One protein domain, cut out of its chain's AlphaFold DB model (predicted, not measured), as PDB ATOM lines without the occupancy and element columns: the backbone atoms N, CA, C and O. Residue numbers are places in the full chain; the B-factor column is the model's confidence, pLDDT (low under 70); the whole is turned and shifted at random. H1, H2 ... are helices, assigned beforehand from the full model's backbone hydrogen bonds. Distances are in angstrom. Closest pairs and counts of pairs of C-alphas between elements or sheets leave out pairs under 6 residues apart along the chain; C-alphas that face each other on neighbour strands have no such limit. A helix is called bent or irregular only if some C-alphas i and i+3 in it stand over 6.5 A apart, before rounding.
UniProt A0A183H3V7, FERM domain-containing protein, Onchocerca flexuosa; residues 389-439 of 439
ATOM      1  N   PHE A 389    -100.488  46.842  91.196       96.25
ATOM      2  CA  PHE A 389     -99.324  46.880  92.074       96.25
ATOM      3  C   PHE A 389     -99.267  48.181  92.891       96.25
ATOM      4  O   PHE A 389     -99.048  48.129  94.098       96.25
ATOM      5  N   TRP A 390     -99.533  49.332  92.268       96.44
ATOM      6  CA  TRP A 390     -99.607  50.617  92.969       96.44
ATOM      7  C   TRP A 390    -100.765  50.677  93.967       96.44
ATOM      8  O   TRP A 390    -100.574  51.161  95.078       96.44
ATOM      9  N   LEU A 391    -101.935  50.135  93.615       95.50
ATOM     10  CA  LEU A 391    -103.067  50.024  94.539       95.50
ATOM     11  C   LEU A 391    -102.744  49.122  95.732       95.50
ATOM     12  O   LEU A 391    -103.105  49.452  96.857       95.50
ATOM     13  N   LEU A 392    -102.032  48.013  95.511       95.62
ATOM     14  CA  LEU A 392    -101.569  47.149  96.594       95.62
ATOM     15  C   LEU A 392    -100.572  47.880  97.498       95.62
ATOM     16  O   LEU A 392    -100.694  47.801  98.715       95.62
ATOM     17  N   LEU A 393     -99.613  48.610  96.922       94.19
ATOM     18  CA  LEU A 393     -98.644  49.390  97.689       94.19
ATOM     19  C   LEU A 393     -99.340  50.476  98.522       94.19
ATOM     20  O   LEU A 393     -99.018  50.641  99.695       94.19
ATOM     21  N   ALA A 394    -100.328  51.163  97.945       92.44
ATOM     22  CA  ALA A 394    -101.153  52.131  98.657       92.44
ATOM     23  C   ALA A 394    -101.954  51.469  99.789       92.44
ATOM     24  O   ALA A 394    -101.955  51.978 100.902       92.44
ATOM     25  N   ALA A 395    -102.570  50.307  99.549       94.88
ATOM     26  CA  ALA A 395    -103.301  49.564 100.577       94.88
ATOM     27  C   ALA A 395    -102.391  49.100 101.725       94.88
ATOM     28  O   ALA A 395    -102.779  49.178 102.887       94.88
ATOM     29  N   VAL A 396    -101.167  48.656 101.417       93.25
ATOM     30  CA  VAL A 396    -100.162  48.305 102.430       93.25
ATOM     31  C   VAL A 396     -99.723  49.539 103.210       93.25
ATOM     32  O   VAL A 396     -99.627  49.460 104.426       93.25
ATOM     33  N   ALA A 397     -99.502  50.678 102.547       90.62
ATOM     34  CA  ALA A 397     -99.157  51.927 103.224       90.62
ATOM     35  C   ALA A 397    -100.285  52.400 104.154       90.62
ATOM     36  O   ALA A 397    -100.018  52.745 105.298       90.62
ATOM     37  N   ILE A 398    -101.542  52.352 103.698       92.25
ATOM     38  CA  ILE A 398    -102.716  52.673 104.524       92.25
ATOM     39  C   ILE A 398    -102.783  51.728 105.725       92.25
ATOM     40  O   ILE A 398    -102.856  52.199 106.850       92.25
ATOM     41  N   SER A 399    -102.687  50.416 105.499       92.81
ATOM     42  CA  SER A 399    -102.705  49.415 106.574       92.81
ATOM     43  C   SER A 399    -101.578  49.638 107.584       92.81
ATOM     44  O   SER A 399    -101.798  49.559 108.788       92.81
ATOM     45  N   LEU A 400    -100.381  49.987 107.102       91.00
ATOM     46  CA  LEU A 400     -99.242  50.288 107.957       91.00
ATOM     47  C   LEU A 400     -99.494  51.532 108.815       91.00
ATOM     48  O   LEU A 400     -99.157  51.500 109.988       91.00
ATOM     49  N   PHE A 401    -100.070  52.600 108.248       92.25
ATOM     50  CA  PHE A 401    -100.307  53.861 108.959       92.25
ATOM     51  C   PHE A 401    -101.546  53.862 109.861       92.25
ATOM     52  O   PHE A 401    -101.541  54.585 110.857       92.25
ATOM     53  N   GLU A 402    -102.585  53.091 109.524       90.94
ATOM     54  CA  GLU A 402    -103.792  52.941 110.353       90.94
ATOM     55  C   GLU A 402    -103.590  51.970 111.508       90.94
ATOM     56  O   GLU A 402    -104.199  52.135 112.563       90.94
ATOM     57  N   HIS A 403    -102.759  50.946 111.325       90.31
ATOM     58  CA  HIS A 403    -102.408  50.070 112.424       90.31
ATOM     59  C   HIS A 403    -101.373  50.802 113.277       90.31
ATOM     60  O   HIS A 403    -100.252  50.996 112.809       90.31
ATOM     61  N   ASP A 404    -101.738  51.186 114.506       82.69
ATOM     62  CA  ASP A 404    -100.855  51.788 115.520       82.69
ATOM     63  C   ASP A 404     -99.755  50.796 115.926       82.69
ATOM     64  O   ASP A 404     -99.731  50.193 117.000       82.69
ATOM     65  N   SER A 405     -98.869  50.532 114.979       82.50
ATOM     66  CA  SER A 405     -97.831  49.539 115.082       82.50
ATOM     67  C   SER A 405     -96.643  50.219 115.743       82.50
ATOM     68  O   SER A 405     -96.135  51.191 115.183       82.50
ATOM     69  N   PRO A 406     -96.109  49.672 116.848       84.44
ATOM     70  CA  PRO A 406     -94.958  50.251 117.558       84.44
ATOM     71  C   PRO A 406     -93.685  50.319 116.694       84.44
ATOM     72  O   PRO A 406     -92.672  50.891 117.079       84.44
ATOM     73  N   TRP A 407     -93.724  49.714 115.507       82.56
ATOM     74  CA  TRP A 407     -92.681  49.791 114.496       82.56
ATOM     75  C   TRP A 407     -92.586  51.158 113.812       82.56
ATOM     76  O   TRP A 407     -91.488  51.544 113.419       82.56
ATOM     77  N   LEU A 408     -93.690  51.894 113.667       80.69
ATOM     78  CA  LEU A 408     -93.662  53.216 113.031       80.69
ATOM     79  C   LEU A 408     -92.840  54.216 113.848       80.69
ATOM     80  O   LEU A 408     -92.032  54.945 113.275       80.69
ATOM     81  N   ASP A 409     -92.941  54.140 115.174       85.56
ATOM     82  CA  ASP A 409     -92.206  55.001 116.106       85.56
ATOM     83  C   ASP A 409     -90.688  54.758 116.065       85.56
ATOM     84  O   ASP A 409     -89.895  55.598 116.488       85.56
ATOM     85  N   SER A 410     -90.252  53.612 115.527       91.50
ATOM     86  CA  SER A 410     -88.828  53.280 115.422       91.50
ATOM     87  C   SER A 410     -88.113  53.975 114.257       91.50
ATOM     88  O   SER A 410     -86.881  54.007 114.232       91.50
ATOM     89  N   ILE A 411     -88.853  54.546 113.295       93.50
ATOM     90  CA  ILE A 411     -88.283  55.180 112.097       93.50
ATOM     91  C   ILE A 411     -88.796  56.628 111.964       93.50
ATOM     92  O   ILE A 411     -89.856  56.852 111.376       93.50
ATOM     93  N   PRO A 412     -88.012  57.642 112.388       90.81
ATOM     94  CA  PRO A 412     -88.431  59.054 112.383       90.81
ATOM     95  C   PRO A 412     -88.851  59.590 111.005       90.81
ATOM     96  O   PRO A 412     -89.680  60.488 110.891       90.81
ATOM     97  N   ALA A 413     -88.283  59.036 109.930       91.88
ATOM     98  CA  ALA A 413     -88.624  59.421 108.563       91.88
ATOM     99  C   ALA A 413     -90.021  58.938 108.126       91.88
ATOM    100  O   ALA A 413     -90.645  59.562 107.274       91.88
ATOM    101  N   LEU A 414     -90.514  57.824 108.675       88.31
ATOM    102  CA  LEU A 414     -91.868  57.334 108.397       88.31
ATOM    103  C   LEU A 414     -92.908  58.156 109.155       88.31
ATOM    104  O   LEU A 414     -93.965  58.453 108.601       88.31
ATOM    105  N   ASP A 415     -92.571  58.570 110.373       88.69
ATOM    106  CA  ASP A 415     -93.404  59.445 111.191       88.69
ATOM    107  C   ASP A 415     -93.603  60.826 110.540       88.69
ATOM    108  O   ASP A 415     -94.730  61.301 110.375       88.69
ATOM    109  N   SER A 416     -92.527  61.430 110.017       92.19
ATOM    110  CA  SER A 416     -92.636  62.701 109.289       92.19
ATOM    111  C   SER A 416     -93.498  62.583 108.026       92.19
ATOM    112  O   SER A 416     -94.322  63.455 107.753       92.19
ATOM    113  N   VAL A 417     -93.386  61.480 107.276       91.88
ATOM    114  CA  VAL A 417     -94.235  61.210 106.103       91.88
ATOM    115  C   VAL A 417     -95.699  61.005 106.507       91.88
ATOM    116  O   VAL A 417     -96.589  61.523 105.825       91.88
ATOM    117  N   LYS A 418     -95.966  60.309 107.621       92.06
ATOM    118  CA  LYS A 418     -97.322  60.132 108.158       92.06
ATOM    119  C   LYS A 418     -97.967  61.489 108.445       92.06
ATOM    120  O   LYS A 418     -99.063  61.765 107.959       92.06
ATOM    121  N   HIS A 419     -97.263  62.365 109.155       93.25
ATOM    122  CA  HIS A 419     -97.801  63.662 109.561       93.25
ATOM    123  C   HIS A 419     -97.896  64.690 108.426       93.25
ATOM    124  O   HIS A 419     -98.847  65.469 108.393       93.25
ATOM    125  N   VAL A 420     -96.949  64.698 107.484       94.75
ATOM    126  CA  VAL A 420     -96.922  65.692 106.396       94.75
ATOM    127  C   VAL A 420     -97.838  65.307 105.235       94.75
ATOM    128  O   VAL A 420     -98.468  66.181 104.644       94.75
ATOM    129  N   LEU A 421     -97.912  64.020 104.881       92.44
ATOM    130  CA  LEU A 421     -98.623  63.564 103.681       92.44
ATOM    131  C   LEU A 421     -99.891  62.775 104.001       92.44
ATOM    132  O   LEU A 421    -100.939  63.053 103.419       92.44
ATOM    133  N   TYR A 422     -99.810  61.785 104.891       93.56
ATOM    134  CA  TYR A 422    -100.918  60.853 105.105       93.56
ATOM    135  C   TYR A 422    -102.070  61.482 105.901       93.56
ATOM    136  O   TYR A 422    -103.216  61.416 105.459       93.56
ATOM    137  N   GLU A 423    -101.783  62.145 107.025       94.06
ATOM    138  CA  GLU A 423    -102.813  62.757 107.878       94.06
ATOM    139  C   GLU A 423    -103.645  63.829 107.146       94.06
ATOM    140  O   GLU A 423    -104.876  63.719 107.149       94.06
ATOM    141  N   PRO A 424    -103.060  64.824 106.446       95.56
ATOM    142  CA  PRO A 424    -103.852  65.813 105.710       95.56
ATOM    143  C   PRO A 424    -104.707  65.183 104.606       95.56
ATOM    144  O   PRO A 424    -105.871  65.553 104.428       95.56
ATOM    145  N   LEU A 425    -104.157  64.193 103.892       93.38
ATOM    146  CA  LEU A 425    -104.871  63.475 102.839       93.38
ATOM    147  C   LEU A 425    -106.055  62.681 103.405       93.38
ATOM    148  O   LEU A 425    -107.145  62.709 102.835       93.38
ATOM    149  N   ARG A 426    -105.868  62.012 104.545       94.44
ATOM    150  CA  ARG A 426    -106.920  61.269 105.245       94.44
ATOM    151  C   ARG A 426    -108.070  62.186 105.655       94.44
ATOM    152  O   ARG A 426    -109.223  61.876 105.359       94.44
ATOM    153  N   HIS A 427    -107.768  63.332 106.265       95.62
ATOM    154  CA  HIS A 427    -108.784  64.323 106.640       95.62
ATOM    155  C   HIS A 427    -109.547  64.849 105.418       95.62
ATOM    156  O   HIS A 427    -110.771  64.966 105.460       95.62
ATOM    157  N   TYR A 428    -108.848  65.105 104.310       95.88
ATOM    158  CA  TYR A 428    -109.468  65.542 103.061       95.88
ATOM    159  C   TYR A 428    -110.409  64.482 102.461       95.88
ATOM    160  O   TYR A 428    -111.542  64.802 102.096       95.88
ATOM    161  N   ILE A 429    -109.987  63.213 102.405       93.25
ATOM    162  CA  ILE A 429    -110.815  62.104 101.897       93.25
ATOM    163  C   ILE A 429    -112.050  61.896 102.782       93.25
ATOM    164  O   ILE A 429    -113.151  61.724 102.259       93.25
ATOM    165  N   LEU A 430    -111.899  61.955 104.108       94.31
ATOM    166  CA  LEU A 430    -113.026  61.855 105.038       94.31
ATOM    167  C   LEU A 430    -114.010  63.015 104.855       94.31
ATOM    168  O   LEU A 430    -115.217  62.785 104.804       94.31
ATOM    169  N   ALA A 431    -113.516  64.243 104.685       95.56
ATOM    170  CA  ALA A 431    -114.361  65.403 104.411       95.56
ATOM    171  C   ALA A 431    -115.128  65.261 103.083       95.56
ATOM    172  O   ALA A 431    -116.322  65.562 103.025       95.56
ATOM    173  N   LEU A 432    -114.475  64.752 102.030       94.81
ATOM    174  CA  LEU A 432    -115.125  64.434 100.756       94.81
ATOM    175  C   LEU A 432    -116.196  63.355 100.911       94.81
ATOM    176  O   LEU A 432    -117.288  63.507 100.369       94.81
ATOM    177  N   TYR A 433    -115.904  62.286 101.653       94.94
ATOM    178  CA  TYR A 433    -116.845  61.193 101.872       94.94
ATOM    179  C   TYR A 433    -118.088  61.662 102.631       94.94
ATOM    180  O   TYR A 433    -119.206  61.368 102.216       94.94
ATOM    181  N   VAL A 434    -117.908  62.463 103.688       95.81
ATOM    182  CA  VAL A 434    -119.021  63.088 104.416       95.81
ATOM    183  C   VAL A 434    -119.843  63.962 103.472       95.81
ATOM    184  O   VAL A 434    -121.060  63.830 103.432       95.81
ATOM    185  N   ARG A 435    -119.198  64.806 102.658       95.19
ATOM    186  CA  ARG A 435    -119.895  65.682 101.705       95.19
ATOM    187  C   ARG A 435    -120.682  64.905 100.644       95.19
ATOM    188  O   ARG A 435    -121.776  65.329 100.287       95.19
ATOM    189  N   LEU A 436    -120.139  63.794 100.150       93.06
ATOM    190  CA  LEU A 436    -120.798  62.927  99.170       93.06
ATOM    191  C   LEU A 436    -121.948  62.120  99.778       93.06
ATOM    192  O   LEU A 436    -122.921  61.882  99.084       93.06
ATOM    193  N   GLY A 437    -121.864  61.728 101.053       90.19
ATOM    194  CA  GLY A 437    -122.930  60.984 101.735       90.19
ATOM    195  C   GLY A 437    -124.160  61.818 102.118       90.19
ATOM    196  O   GLY A 437    -125.176  61.244 102.498       90.19
ATOM    197  N   TYR A 438    -124.077  63.151 102.044       82.94
ATOM    198  CA  TYR A 438    -125.213  64.060 102.264       82.94
ATOM    199  C   TYR A 438    -126.028  64.352 100.990       82.94
ATOM    200  O   TYR A 438    -127.089  64.972 101.091       82.94
ATOM    201  N   HIS A 439    -125.545  63.925  99.820       65.50
ATOM    202  CA  HIS A 439    -126.257  63.976  98.541       65.50
ATOM    203  C   HIS A 439    -126.788  62.592  98.179       65.50
ATOM    204  O   HIS A 439    -127.892  62.546  97.592       65.50
TER     205      HIS A 439
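This is residues 389 to 439 of the 439 residues of the protein "FERM domain-containing protein" of Onchocerca flexuosa (UniProt A0A183H3V7). A long bent helix, H2, makes the long axis, and a shorter helix, H1, points away from arm H2a in a loose T, its end near the long helix. The printed part has 51 residues with two named helices, H1 then H2, all helix, loose with a radius of gyration of the C-alphas of 13.0 A, spanning 42 by 24 by 16 A.

Find C-alpha 412 at (-88.431, 59.054, 112.383), where H2, residues 412 to 437, begins. Assigned as one helix by its hydrogen bonds, it is bent: C-alphas 420 and 423 are 6.7 A apart. Arm H2a, residues 412 to 420, measures 12.3 A; H2b, residues 423 to 437, measures 21.1 A and ends at (-122.930, 60.984, 101.735). H1, residues 389 to 402, measures 19.8 A from (-99.324, 46.880, 92.074).

H2a and H2b stand at a shallow tilt of 34 degrees, only just short of steep. H1 and H2a are close but not clearly touching, about perpendicular at 84 degrees; their closest C-alphas, Phe 401 and Lys 418, are 7.0 A apart. H1 and H2b are apart. In H1, H2a and H2b every O i to N i+4 pair is within hydrogen-bond range.

The farthest C-alphas, Ser 410 and His 439, are 42.4 A apart. The printed part has no cut, and H1 to H2 is a short link. Only residue 439 is under pLDDT 70.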